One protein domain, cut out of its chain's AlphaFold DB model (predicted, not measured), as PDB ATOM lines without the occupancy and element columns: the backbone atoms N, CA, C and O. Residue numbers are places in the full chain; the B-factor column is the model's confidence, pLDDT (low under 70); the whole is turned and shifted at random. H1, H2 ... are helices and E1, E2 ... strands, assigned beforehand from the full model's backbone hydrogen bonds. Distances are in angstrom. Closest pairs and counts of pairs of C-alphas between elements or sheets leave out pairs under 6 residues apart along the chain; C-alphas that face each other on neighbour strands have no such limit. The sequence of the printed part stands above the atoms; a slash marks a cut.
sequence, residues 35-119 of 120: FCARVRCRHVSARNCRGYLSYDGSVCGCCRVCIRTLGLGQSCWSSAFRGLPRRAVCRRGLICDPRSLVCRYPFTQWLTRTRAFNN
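This is residues 35 to 119 of the 120 residues of the protein "Putative secreted protein" of Amblyomma americanum (UniProt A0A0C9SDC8). There is little regular structure: a small mixed sheet, E1, E2, E3, sits among loops, with H1 at one far end, and residues 110 to 119, mostly H3, stick out at the other. The printed part has 85 residues, under half of them in named elements, H1, E1, E2, H2, E3, H3, of mixed class. It is loose, with a 16.3 A radius of gyration of the C-alphas, spanning 60 by 28 by 15 A.

Find E2, residues 65 to 70, 15.4 A long, from C-alpha 65 at (-56.459, -19.617, -42.431). E1 is residues 51 to 54, E3 88 to 90, H1 35 to 38, H2 77 to 80. H3, residues 107 to 117, ends at (-29.270, -49.666, -41.134).

E1 and E2 form an antiparallel hairpin, N 52 and O 67 within hydrogen-bond range at 3.1 A. E2, H2, E3 form a strand-helix-strand unit, its strands parallel, N 70 and O 89 at 2.8 A. H2 only grazes the sheet. H3 has 6 of 7 O i to N i+4 pairs within range.

Links H1 to E1 and E3 to H3 are long; pLDDT is under 70 at residues 82 to 83 and 108 to 119.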
ATOM      1  N   PHE A  35     -62.020  -7.969 -54.390       81.19
ATOM      2  CA  PHE A  35     -62.546  -9.209 -53.818       81.19
ATOM      3  C   PHE A  35     -62.359  -9.253 -52.298       81.19
ATOM      4  O   PHE A  35     -63.303  -9.532 -51.559       81.19
ATOM      5  N   CYS A  36     -61.172  -8.885 -51.812       81.75
ATOM      6  CA  CYS A  36     -60.883  -8.892 -50.381       81.75
ATOM      7  C   CYS A  36     -61.720  -7.877 -49.586       81.75
ATOM      8  O   CYS A  36     -61.989  -8.119 -48.413       81.75
ATOM      9  N   ALA A  37     -62.185  -6.786 -50.207       82.31
ATOM     10  CA  ALA A  37     -63.017  -5.782 -49.542       82.31
ATOM     11  C   ALA A  37     -64.446  -6.285 -49.262       82.31
ATOM     12  O   ALA A  37     -65.112  -5.798 -48.351       82.31
ATOM     13  N   ARG A  38     -64.922  -7.271 -50.031       82.69
ATOM     14  CA  ARG A  38     -66.277  -7.840 -49.905       82.69
ATOM     15  C   ARG A  38     -66.313  -9.142 -49.100       82.69
ATOM     16  O   ARG A  38     -67.387  -9.591 -48.704       82.69
ATOM     17  N   VAL A  39     -65.159  -9.760 -48.852       83.06
ATOM     18  CA  VAL A  39     -65.059 -11.046 -48.152       83.06
ATOM     19  C   VAL A  39     -65.021 -10.843 -46.639       83.06
ATOM     20  O   VAL A  39     -64.155 -10.165 -46.096       83.06
ATOM     21  N   ARG A  40     -65.929 -11.515 -45.926       83.69
ATOM     22  CA  ARG A  40     -65.878 -11.613 -44.462       83.69
ATOM     23  C   ARG A  40     -64.995 -12.788 -44.047       83.69
ATOM     24  O   ARG A  40     -65.378 -13.947 -44.197       83.69
ATOM     25  N   CYS A  41     -63.817 -12.495 -43.505       81.94
ATOM     26  CA  CYS A  41     -62.911 -13.522 -43.000       81.94
ATOM     27  C   CYS A  41     -63.395 -14.098 -41.664       81.94
ATOM     28  O   CYS A  41     -63.757 -13.366 -40.742       81.94
ATOM     29  N   ARG A  42     -63.333 -15.426 -41.522       81.44
ATOM     30  CA  ARG A  42     -63.548 -16.081 -40.228       81.44
ATOM     31  C   ARG A  42     -62.377 -15.759 -39.303       81.44
ATOM     32  O   ARG A  42     -61.225 -15.841 -39.722       81.44
ATOM     33  N   HIS A  43     -62.655 -15.420 -38.048       77.94
ATOM     34  CA  HIS A  43     -61.592 -15.166 -37.082       77.94
ATOM     35  C   HIS A  43     -60.907 -16.488 -36.702       77.94
ATOM     36  O   HIS A  43     -61.540 -17.394 -36.159       77.94
ATOM     37  N   VAL A  44     -59.619 -16.614 -37.029       81.19
ATOM     38  CA  VAL A  44     -58.794 -17.785 -36.710       81.19
ATOM     39  C   VAL A  44     -57.638 -17.318 -35.834       81.19
ATOM     40  O   VAL A  44     -56.836 -16.488 -36.255       81.19
ATOM     41  N   SER A  45     -57.561 -17.827 -34.605       78.50
ATOM     42  CA  SER A  45     -56.498 -17.488 -33.658       78.50
ATOM     43  C   SER A  45     -55.451 -18.598 -33.587       78.50
ATOM     44  O   SER A  45     -55.747 -19.771 -33.829       78.50
ATOM     45  N   ALA A  46     -54.221 -18.240 -33.208       73.31
ATOM     46  CA  ALA A  46     -53.136 -19.204 -33.019       73.31
ATOM     47  C   ALA A  46     -53.478 -20.264 -31.953       73.31
ATOM     48  O   ALA A  46     -53.088 -21.418 -32.092       73.31
ATOM     49  N   ARG A  47     -54.286 -19.907 -30.942       73.81
ATOM     50  CA  ARG A  47     -54.730 -20.829 -29.880       73.81
ATOM     51  C   ARG A  47     -55.587 -21.983 -30.407       73.81
ATOM     52  O   ARG A  47     -55.506 -23.087 -29.885       73.81
ATOM     53  N   ASN A  48     -56.362 -21.744 -31.465       78.50
ATOM     54  CA  ASN A  48     -57.258 -22.744 -32.054       78.50
ATOM     55  C   ASN A  48     -56.664 -23.420 -33.300       78.50
ATOM     56  O   ASN A  48     -57.329 -24.241 -33.935       78.50
ATOM     57  N   CYS A  49     -55.421 -23.092 -33.663       81.75
ATOM     58  CA  CYS A  49     -54.771 -23.615 -34.853       81.75
ATOM     59  C   CYS A  49     -53.683 -24.633 -34.499       81.75
ATOM     60  O   CYS A  49     -52.608 -24.279 -34.026       81.75
ATOM     61  N   ARG A  50     -53.930 -25.918 -34.789       77.19
ATOM     62  CA  ARG A  50     -52.913 -26.984 -34.701       77.19
ATOM     63  C   ARG A  50     -52.026 -26.975 -35.954       77.19
ATOM     64  O   ARG A  50     -52.124 -27.868 -36.800       77.19
ATOM     65  N   GLY A  51     -51.237 -25.915 -36.107       80.56
ATOM     66  CA  GLY A  51     -50.416 -25.655 -37.288       80.56
ATOM     67  C   GLY A  51     -49.923 -24.211 -37.329       80.56
ATOM     68  O   GLY A  51     -49.536 -23.668 -36.298       80.56
ATOM     69  N   TYR A  52     -49.950 -23.582 -38.505       82.56
ATOM     70  CA  TYR A  52     -49.569 -22.175 -38.668       82.56
ATOM     71  C   TYR A  52     -50.633 -21.387 -39.435       82.56
ATOM     72  O   TYR A  52     -51.380 -21.937 -40.244       82.56
ATOM     73  N   LEU A  53     -50.719 -20.085 -39.160       85.69
ATOM     74  CA  LEU A  53     -51.613 -19.175 -39.868       85.69
ATOM     75  C   LEU A  53     -50.940 -18.710 -41.163       85.69
ATOM     76  O   LEU A  53     -49.817 -18.212 -41.119       85.69
ATOM     77  N   SER A  54     -51.622 -18.846 -42.298       84.12
ATOM     78  CA  SER A  54     -51.177 -18.272 -43.575       84.12
ATOM     79  C   SER A  54     -52.363 -17.757 -44.387       84.12
ATOM     80  O   SER A  54     -53.494 -18.209 -44.211       84.12
ATOM     81  N   TYR A  55     -52.095 -16.806 -45.277       82.56
ATOM     82  CA  TYR A  55     -53.048 -16.299 -46.257       82.56
ATOM     83  C   TYR A  55     -53.185 -17.222 -47.479       82.56
ATOM     84  O   TYR A  55     -54.254 -17.267 -48.088       82.56
ATOM     85  N   ASP A  56     -52.164 -18.038 -47.775       74.62
ATOM     86  CA  ASP A  56     -52.082 -18.895 -48.977       74.62
ATOM     87  C   ASP A  56     -53.153 -19.990 -49.039       74.62
ATOM     88  O   ASP A  56     -53.438 -20.568 -50.087       74.62
ATOM     89  N   GLY A  57     -53.734 -20.326 -47.889       72.62
ATOM     90  CA  GLY A  57     -54.818 -21.296 -47.802       72.62
ATOM     91  C   GLY A  57     -56.211 -20.677 -47.953       72.62
ATOM     92  O   GLY A  57     -57.205 -21.377 -47.740       72.62
ATOM     93  N   SER A  58     -56.313 -19.386 -48.278       79.00
ATOM     94  CA  SER A  58     -57.584 -18.719 -48.567       79.00
ATOM     95  C   SER A  58     -57.763 -18.467 -50.060       79.00
ATOM     96  O   SER A  58     -56.804 -18.296 -50.808       79.00
ATOM     97  N   VAL A  59     -59.024 -18.434 -50.492       76.06
ATOM     98  CA  VAL A  59     -59.387 -18.017 -51.849       76.06
ATOM     99  C   VAL A  59     -58.888 -16.588 -52.047       76.06
ATOM    100  O   VAL A  59     -59.198 -15.714 -51.236       76.06
ATOM    101  N   CYS A  60     -58.088 -16.368 -53.092       77.88
ATOM    102  CA  CYS A  60     -57.490 -15.070 -53.413       77.88
ATOM    103  C   CYS A  60     -56.517 -14.491 -52.373       77.88
ATOM    104  O   CYS A  60     -56.144 -13.329 -52.484       77.88
ATOM    105  N   GLY A  61     -56.101 -15.263 -51.362       81.31
ATOM    106  CA  GLY A  61     -55.136 -14.788 -50.365       81.31
ATOM    107  C   GLY A  61     -55.675 -13.734 -49.385       81.31
ATOM    108  O   GLY A  61     -54.895 -13.134 -48.655       81.31
ATOM    109  N   CYS A  62     -56.987 -13.488 -49.336       83.62
ATOM    110  CA  CYS A  62     -57.556 -12.392 -48.543       83.62
ATOM    111  C   CYS A  62     -57.608 -12.661 -47.029       83.62
ATOM    112  O   CYS A  62     -57.617 -11.724 -46.232       83.62
ATOM    113  N   CYS A  63     -57.673 -13.927 -46.607       85.12
ATOM    114  CA  CYS A  63     -57.942 -14.287 -45.213       85.12
ATOM    115  C   CYS A  63     -56.840 -15.161 -44.622       85.12
ATOM    116  O   CYS A  63     -56.370 -16.103 -45.256       85.12
ATOM    117  N   ARG A  64     -56.503 -14.936 -43.347       86.88
ATOM    118  CA  ARG A  64     -55.682 -15.897 -42.599       86.88
ATOM    119  C   ARG A  64     -56.485 -17.163 -42.358       86.88
ATOM    120  O   ARG A  64     -57.569 -17.116 -41.779       86.88
ATOM    121  N   VAL A  65     -55.923 -18.297 -42.745       86.94
ATOM    122  CA  VAL A  65     -56.459 -19.617 -42.431       86.94
ATOM    123  C   VAL A  65     -55.445 -20.421 -41.638       86.94
ATOM    124  O   VAL A  65     -54.239 -20.196 -41.717       86.94
ATOM    125  N   CYS A  66     -55.945 -21.377 -40.863       85.88
ATOM    126  CA  CYS A  66     -55.096 -22.338 -40.183       85.88
ATOM    127  C   CYS A  66     -54.673 -23.440 -41.159       85.88
ATOM    128  O   CYS A  66     -55.511 -24.243 -41.577       85.88
ATOM    129  N   ILE A  67     -53.386 -23.498 -41.490       87.00
ATOM    130  CA  ILE A  67     -52.805 -24.601 -42.249       87.00
ATOM    131  C   ILE A  67     -52.379 -25.684 -41.265       87.00
ATOM    132  O   ILE A  67     -51.467 -25.492 -40.456       87.00
ATOM    133  N   ARG A  68     -53.041 -26.841 -41.335       87.81
ATOM    134  CA  ARG A  68     -52.750 -27.985 -40.461       87.81
ATOM    135  C   ARG A  68     -51.452 -28.657 -40.885       87.81
ATOM    136  O   ARG A  68     -51.245 -28.919 -42.068       87.81
ATOM    137  N   THR A  69     -50.599 -28.983 -39.924       88.50
ATOM    138  CA  THR A  69     -49.380 -29.751 -40.194       88.50
ATOM    139  C   THR A  69     -49.678 -31.247 -40.129       88.50
ATOM    140  O   THR A  69     -50.166 -31.729 -39.110       88.50
ATOM    141  N   LEU A  70     -49.392 -31.975 -41.208       90.00
ATOM    142  CA  LEU A  70     -49.670 -33.404 -41.347       90.00
ATOM    143  C   LEU A  70     -48.438 -34.252 -41.010       90.00
ATOM    144  O   LEU A  70     -47.327 -33.964 -41.461       90.00
ATOM    145  N   GLY A  71     -48.638 -35.303 -40.220       89.38
ATOM    146  CA  GLY A  71     -47.604 -36.281 -39.870       89.38
ATOM    147  C   GLY A  71     -47.345 -37.324 -40.963       89.38
ATOM    148  O   GLY A  71     -48.025 -37.354 -41.985       89.38
ATOM    149  N   LEU A  72     -46.370 -38.208 -40.730       89.88
ATOM    150  CA  LEU A  72     -46.098 -39.356 -41.604       89.88
ATOM    151  C   LEU A  72     -47.356 -40.230 -41.733       89.88
ATOM    152  O   LEU A  72     -48.013 -40.511 -40.735       89.88
ATOM    153  N   GLY A  73     -47.694 -40.639 -42.956       88.06
ATOM    154  CA  GLY A  73     -48.859 -41.481 -43.239       88.06
ATOM    155  C   GLY A  73     -50.209 -40.756 -43.205       88.06
ATOM    156  O   GLY A  73     -51.214 -41.352 -43.580       88.06
ATOM    157  N   GLN A  74     -50.262 -39.478 -42.814       89.94
ATOM    158  CA  GLN A  74     -51.503 -38.706 -42.877       89.94
ATOM    159  C   GLN A  74     -51.836 -38.288 -44.310       89.94
ATOM    160  O   GLN A  74     -50.942 -38.030 -45.121       89.94
ATOM    161  N   SER A  75     -53.134 -38.195 -44.603       88.81
ATOM    162  CA  SER A  75     -53.644 -37.834 -45.923       88.81
ATOM    163  C   SER A  75     -53.384 -36.361 -46.251       88.81
ATOM    164  O   SER A  75     -53.758 -35.454 -45.509       88.81
ATOM    165  N   CYS A  76     -52.754 -36.122 -47.398       88.81
ATOM    166  CA  CYS A  76     -52.424 -34.803 -47.942       88.81
ATOM    167  C   CYS A  76     -53.217 -34.484 -49.218       88.81
ATOM    168  O   CYS A  76     -52.809 -33.643 -50.019       88.81
ATOM    169  N   TRP A  77     -54.376 -35.127 -49.397       84.25
ATOM    170  CA  TRP A  77     -55.252 -34.971 -50.564       84.25
ATOM    171  C   TRP A  77     -55.565 -33.504 -50.895       84.25
ATOM    172  O   TRP A  77     -55.434 -33.082 -52.041       84.25
ATOM    173  N   SER A  78     -55.854 -32.687 -49.877       76.75
ATOM    174  CA  SER A  78     -56.132 -31.249 -50.031       76.75
ATOM    175  C   SER A  78     -54.953 -30.416 -50.545       76.75
ATOM    176  O   SER A  78     -55.124 -29.255 -50.900       76.75
ATOM    177  N   SER A  79     -53.745 -30.968 -50.505       76.50
ATOM    178  CA  SER A  79     -52.484 -30.281 -50.809       76.50
ATOM    179  C   SER A  79     -51.867 -30.767 -52.119       76.50
ATOM    180  O   SER A  79     -50.922 -30.148 -52.609       76.50
ATOM    181  N   ALA A  80     -52.370 -31.886 -52.652       75.88
ATOM    182  CA  ALA A  80     -51.851 -32.553 -53.839       75.88
ATOM    183  C   ALA A  80     -52.230 -31.826 -55.140       75.88
ATOM    184  O   ALA A  80     -51.471 -31.850 -56.108       75.88
ATOM    185  N   PHE A  81     -53.373 -31.138 -55.158       72.94
ATOM    186  CA  PHE A  81     -53.851 -30.423 -56.340       72.94
ATOM    187  C   PHE A  81     -53.279 -29.007 -56.414       72.94
ATOM    188  O   PHE A  81     -53.402 -28.207 -55.484       72.94
ATOM    189  N   ARG A  82     -52.662 -28.683 -57.554       68.94
ATOM    190  CA  ARG A  82     -52.253 -27.314 -57.887       68.94
ATOM    191  C   ARG A  82     -53.495 -26.477 -58.208       68.94
ATOM    192  O   ARG A  82     -54.400 -26.963 -58.871       68.94
ATOM    193  N   GLY A  83     -53.532 -25.235 -57.722       65.69
ATOM    194  CA  GLY A  83     -54.642 -24.296 -57.942       65.69
ATOM    195  C   GLY A  83     -55.711 -24.274 -56.844       65.69
ATOM    196  O   GLY A  83     -56.493 -23.332 -56.792       65.69
ATOM    197  N   LEU A  84     -55.719 -25.247 -55.923       71.44
ATOM    198  CA  LEU A  84     -56.588 -25.210 -54.745       71.44
ATOM    199  C   LEU A  84     -55.859 -24.616 -53.528       71.44
ATOM    200  O   LEU A  84     -54.678 -24.909 -53.308       71.44
ATOM    201  N   PRO A  85     -56.549 -23.808 -52.704       70.69
ATOM    202  CA  PRO A  85     -55.969 -23.249 -51.494       70.69
ATOM    203  C   PRO A  85     -55.603 -24.357 -50.498       70.69
ATOM    204  O   PRO A  85     -56.434 -25.186 -50.108       70.69
ATOM    205  N   ARG A  86     -54.344 -24.363 -50.051       76.19
ATOM    206  CA  ARG A  86     -53.806 -25.416 -49.180       76.19
ATOM    207  C   ARG A  86     -54.298 -25.239 -47.746       76.19
ATOM    208  O   ARG A  86     -53.921 -24.289 -47.068       76.19
ATOM    209  N   ARG A  87     -55.089 -26.193 -47.250       78.19
ATOM    210  CA  ARG A  87     -55.559 -26.220 -45.845       78.19
ATOM    211  C   ARG A  87     -54.714 -27.101 -44.926       78.19
ATOM    212  O   ARG A  87     -54.802 -26.993 -43.704       78.19
ATOM    213  N   ALA A  88     -53.902 -27.977 -45.502       85.38
ATOM    214  CA  ALA A  88     -53.003 -28.855 -44.774       85.38
ATOM    215  C   ALA A  88     -51.673 -28.975 -45.524       85.38
ATOM    216  O   ALA A  88     -51.643 -28.859 -46.749       85.38
ATOM    217  N   VAL A  89     -50.571 -29.174 -44.813       87.25
ATOM    218  CA  VAL A  89     -49.227 -29.324 -45.389       87.25
ATOM    219  C   VAL A  89     -48.469 -30.368 -44.578       87.25
ATOM    220  O   VAL A  89     -48.570 -30.393 -43.354       87.25
ATOM    221  N   CYS A  90     -47.713 -31.240 -45.245       88.38
ATOM    222  CA  CYS A  90     -46.861 -32.215 -44.570       88.38
ATOM    223  C   CYS A  90     -45.825 -31.527 -43.667       88.38
ATOM    224  O   CYS A  90     -45.321 -30.448 -43.980       88.38
ATOM    225  N   ARG A  91     -45.503 -32.146 -42.528       88.38
ATOM    226  CA  ARG A  91     -44.460 -31.654 -41.618       88.38
ATOM    227  C   ARG A  91     -43.134 -31.492 -42.367       88.38
ATOM    228  O   ARG A  91     -42.870 -32.208 -43.328       88.38
ATOM    229  N   ARG A  92     -42.279 -30.575 -41.900       85.19
ATOM    230  CA  ARG A  92     -40.927 -30.378 -42.452       85.19
ATOM    231  C   ARG A  92     -40.205 -31.722 -42.622       85.19
ATOM    232  O   ARG A  92     -40.195 -32.534 -41.697       85.19
ATOM    233  N   GLY A  93     -39.630 -31.933 -43.806       84.62
ATOM    234  CA  GLY A  93     -38.948 -33.177 -44.185       84.62
ATOM    235  C   GLY A  93     -39.851 -34.269 -44.771       84.62
ATOM    236  O   GLY A  93     -39.339 -35.311 -45.156       84.62
ATOM    237  N   LEU A  94     -41.167 -34.051 -44.867       88.25
ATOM    238  CA  LEU A  94     -42.101 -34.958 -45.537       88.25
ATOM    239  C   LEU A  94     -42.625 -34.327 -46.829       88.25
ATOM    240  O   LEU A  94     -42.906 -33.128 -46.881       88.25
ATOM    241  N   ILE A  95     -42.803 -35.151 -47.854       89.19
ATOM    242  CA  ILE A  95     -43.421 -34.780 -49.127       89.19
ATOM    243  C   ILE A  95     -44.773 -35.478 -49.267       89.19
ATOM    244  O   ILE A  95     -44.961 -36.595 -48.785       89.19
ATOM    245  N   CYS A  96     -45.726 -34.813 -49.918       88.44
ATOM    246  CA  CYS A  96     -46.985 -35.446 -50.292       88.44
ATOM    247  C   CYS A  96     -46.739 -36.311 -51.529       88.44
ATOM    248  O   CYS A  96     -46.387 -35.779 -52.582       88.44
ATOM    249  N   ASP A  97     -46.880 -37.628 -51.395       88.56
ATOM    250  CA  ASP A  97     -46.759 -38.544 -52.527       88.56
ATOM    251  C   ASP A  97     -48.017 -38.425 -53.411       88.56
ATOM    252  O   ASP A  97     -49.116 -38.707 -52.928       88.56
ATOM    253  N   PRO A  98     -47.902 -38.019 -54.691       84.00
ATOM    254  CA  PRO A  98     -49.057 -37.833 -55.566       84.00
ATOM    255  C   PRO A  98     -49.792 -39.140 -55.889       84.00
ATOM    256  O   PRO A  98     -50.947 -39.084 -56.304       84.00
ATOM    257  N   ARG A  99     -49.158 -40.309 -55.706       85.12
ATOM    258  CA  ARG A  99     -49.787 -41.614 -55.971       85.12
ATOM    259  C   ARG A  99     -50.631 -42.095 -54.801       85.12
ATOM    260  O   ARG A  99     -51.733 -42.588 -54.996       85.12
ATOM    261  N   SER A 100     -50.093 -41.976 -53.590       87.88
ATOM    262  CA  SER A 100     -50.740 -42.478 -52.376       87.88
ATOM    263  C   SER A 100     -51.482 -41.398 -51.586       87.88
ATOM    264  O   SER A 100     -52.198 -41.722 -50.644       87.88
ATOM    265  N   LEU A 101     -51.333 -40.123 -51.969       89.56
ATOM    266  CA  LEU A 101     -51.957 -38.954 -51.339       89.56
ATOM    267  C   LEU A 101     -51.711 -38.887 -49.827       89.56
ATOM    268  O   LEU A 101     -52.537 -38.365 -49.071       89.56
ATOM    269  N   VAL A 102     -50.558 -39.390 -49.387       92.06
ATOM    270  CA  VAL A 102     -50.116 -39.369 -47.992       92.06
ATOM    271  C   VAL A 102     -48.730 -38.751 -47.856       92.06
ATOM    272  O   VAL A 102     -47.905 -38.786 -48.771       92.06
ATOM    273  N   CYS A 103     -48.461 -38.186 -46.682       90.56
ATOM    274  CA  CYS A 103     -47.151 -37.640 -46.357       90.56
ATOM    275  C   CYS A 103     -46.136 -38.768 -46.136       90.56
ATOM    276  O   CYS A 103     -46.290 -39.591 -45.227       90.56
ATOM    277  N   ARG A 104     -45.073 -38.787 -46.941       90.94
ATOM    278  CA  ARG A 104     -43.972 -39.758 -46.873       90.94
ATOM    279  C   ARG A 104     -42.626 -39.046 -46.839       90.94
ATOM    280  O   ARG A 104     -42.520 -37.870 -47.175       90.94
ATOM    281  N   TYR A 105     -41.587 -39.761 -46.426       86.69
ATOM    282  CA  TYR A 105     -40.226 -39.258 -46.563       86.69
ATOM    283  C   TYR A 105     -39.860 -39.115 -48.046       86.69
ATOM    284  O   TYR A 105     -40.243 -39.976 -48.845       86.69
ATOM    285  N   PRO A 106     -39.115 -38.066 -48.431       82.62
ATOM    286  CA  PRO A 106     -38.557 -37.970 -49.768       82.62
ATOM    287  C   PRO A 106     -37.630 -39.163 -50.025       82.62
ATOM    288  O   PRO A 106     -36.918 -39.616 -49.131       82.62
ATOM    289  N   PHE A 107     -37.642 -39.682 -51.253       70.44
ATOM    290  CA  PHE A 107     -36.894 -40.887 -51.633       70.44
ATOM    291  C   PHE A 107     -35.386 -40.789 -51.319       70.44
ATOM    292  O   PHE A 107     -34.763 -41.765 -50.908       70.44
ATOM    293  N   THR A 108     -34.814 -39.584 -51.388       63.81
ATOM    294  CA  THR A 108     -33.425 -39.294 -50.995       63.81
ATOM    295  C   THR A 108     -33.126 -39.565 -49.514       63.81
ATOM    296  O   THR A 108     -32.006 -39.951 -49.178       63.81
ATOM    297  N   GLN A 109     -34.116 -39.434 -48.625       56.34
ATOM    298  CA  GLN A 109     -33.985 -39.791 -47.206       56.34
ATOM    299  C   GLN A 109     -34.207 -41.287 -46.931       56.34
ATOM    300  O   GLN A 109     -33.707 -41.809 -45.937       56.34
ATOM    301  N   TRP A 110     -34.917 -42.001 -47.811       54.62
ATOM    302  CA  TRP A 110     -35.051 -43.459 -47.711       54.62
ATOM    303  C   TRP A 110     -33.711 -44.166 -47.957       54.62
ATOM    304  O   TRP A 110     -33.340 -45.029 -47.169       54.62
ATOM    305  N   LEU A 111     -32.952 -43.757 -48.982       55.94
ATOM    306  CA  LEU A 111     -31.639 -44.344 -49.307       55.94
ATOM    307  C   LEU A 111     -30.570 -44.100 -48.230       55.94
ATOM    308  O   LEU A 111     -29.709 -44.944 -48.001       55.94
ATOM    309  N   THR A 112     -30.608 -42.950 -47.560       56.84
ATOM    310  CA  THR A 112     -29.694 -42.656 -46.444       56.84
ATOM    311  C   THR A 112     -30.079 -43.428 -45.184       56.84
ATOM    312  O   THR A 112     -29.197 -43.914 -44.481       56.84
ATOM    313  N   ARG A 113     -31.380 -43.631 -44.927       53.03
ATOM    314  CA  ARG A 113     -31.846 -44.438 -43.790       53.03
ATOM    315  C   ARG A 113     -31.583 -45.936 -43.969       53.03
ATOM    316  O   ARG A 113     -31.221 -46.585 -42.994       53.03
ATOM    317  N   THR A 114     -31.703 -46.486 -45.178       55.56
ATOM    318  CA  THR A 114     -31.355 -47.897 -45.434       55.56
ATOM    319  C   THR A 114     -29.846 -48.143 -45.409       55.56
ATOM    320  O   THR A 114     -29.415 -49.173 -44.902       55.56
ATOM    321  N   ARG A 115     -29.011 -47.187 -45.844       51.62
ATOM    322  CA  ARG A 115     -27.545 -47.291 -45.673       51.62
ATOM    323  C   ARG A 115     -27.085 -47.183 -44.219       51.62
ATOM    324  O   ARG A 115     -26.100 -47.821 -43.863       51.62
ATOM    325  N   ALA A 116     -27.776 -46.403 -43.387       53.28
ATOM    326  CA  ALA A 116     -27.487 -46.334 -41.955       53.28
ATOM    327  C   ALA A 116     -27.863 -47.633 -41.215       53.28
ATOM    328  O   ALA A 116     -27.226 -47.967 -40.227       53.28
ATOM    329  N   PHE A 117     -28.864 -48.375 -41.704       52.34
ATOM    330  CA  PHE A 117     -29.270 -49.666 -41.134       52.34
ATOM    331  C   PHE A 117     -28.401 -50.849 -41.593       52.34
ATOM    332  O   PHE A 117     -28.314 -51.832 -40.877       52.34
ATOM    333  N   ASN A 118     -27.737 -50.753 -42.751       51.12
ATOM    334  CA  ASN A 118     -26.851 -51.802 -43.282       51.12
ATOM    335  C   ASN A 118     -25.381 -51.678 -42.818       51.12
ATOM    336  O   ASN A 118     -24.509 -52.319 -43.396       51.12
ATOM    337  N   ASN A 119     -25.088 -50.822 -41.834       50.19
ATOM    338  CA  ASN A 119     -23.766 -50.704 -41.195       50.19
ATOM    339  C   ASN A 119     -23.784 -51.198 -39.734       50.19
ATOM    340  O   ASN A 119     -22.976 -50.748 -38.923       50.19
TER     341      ASN A 119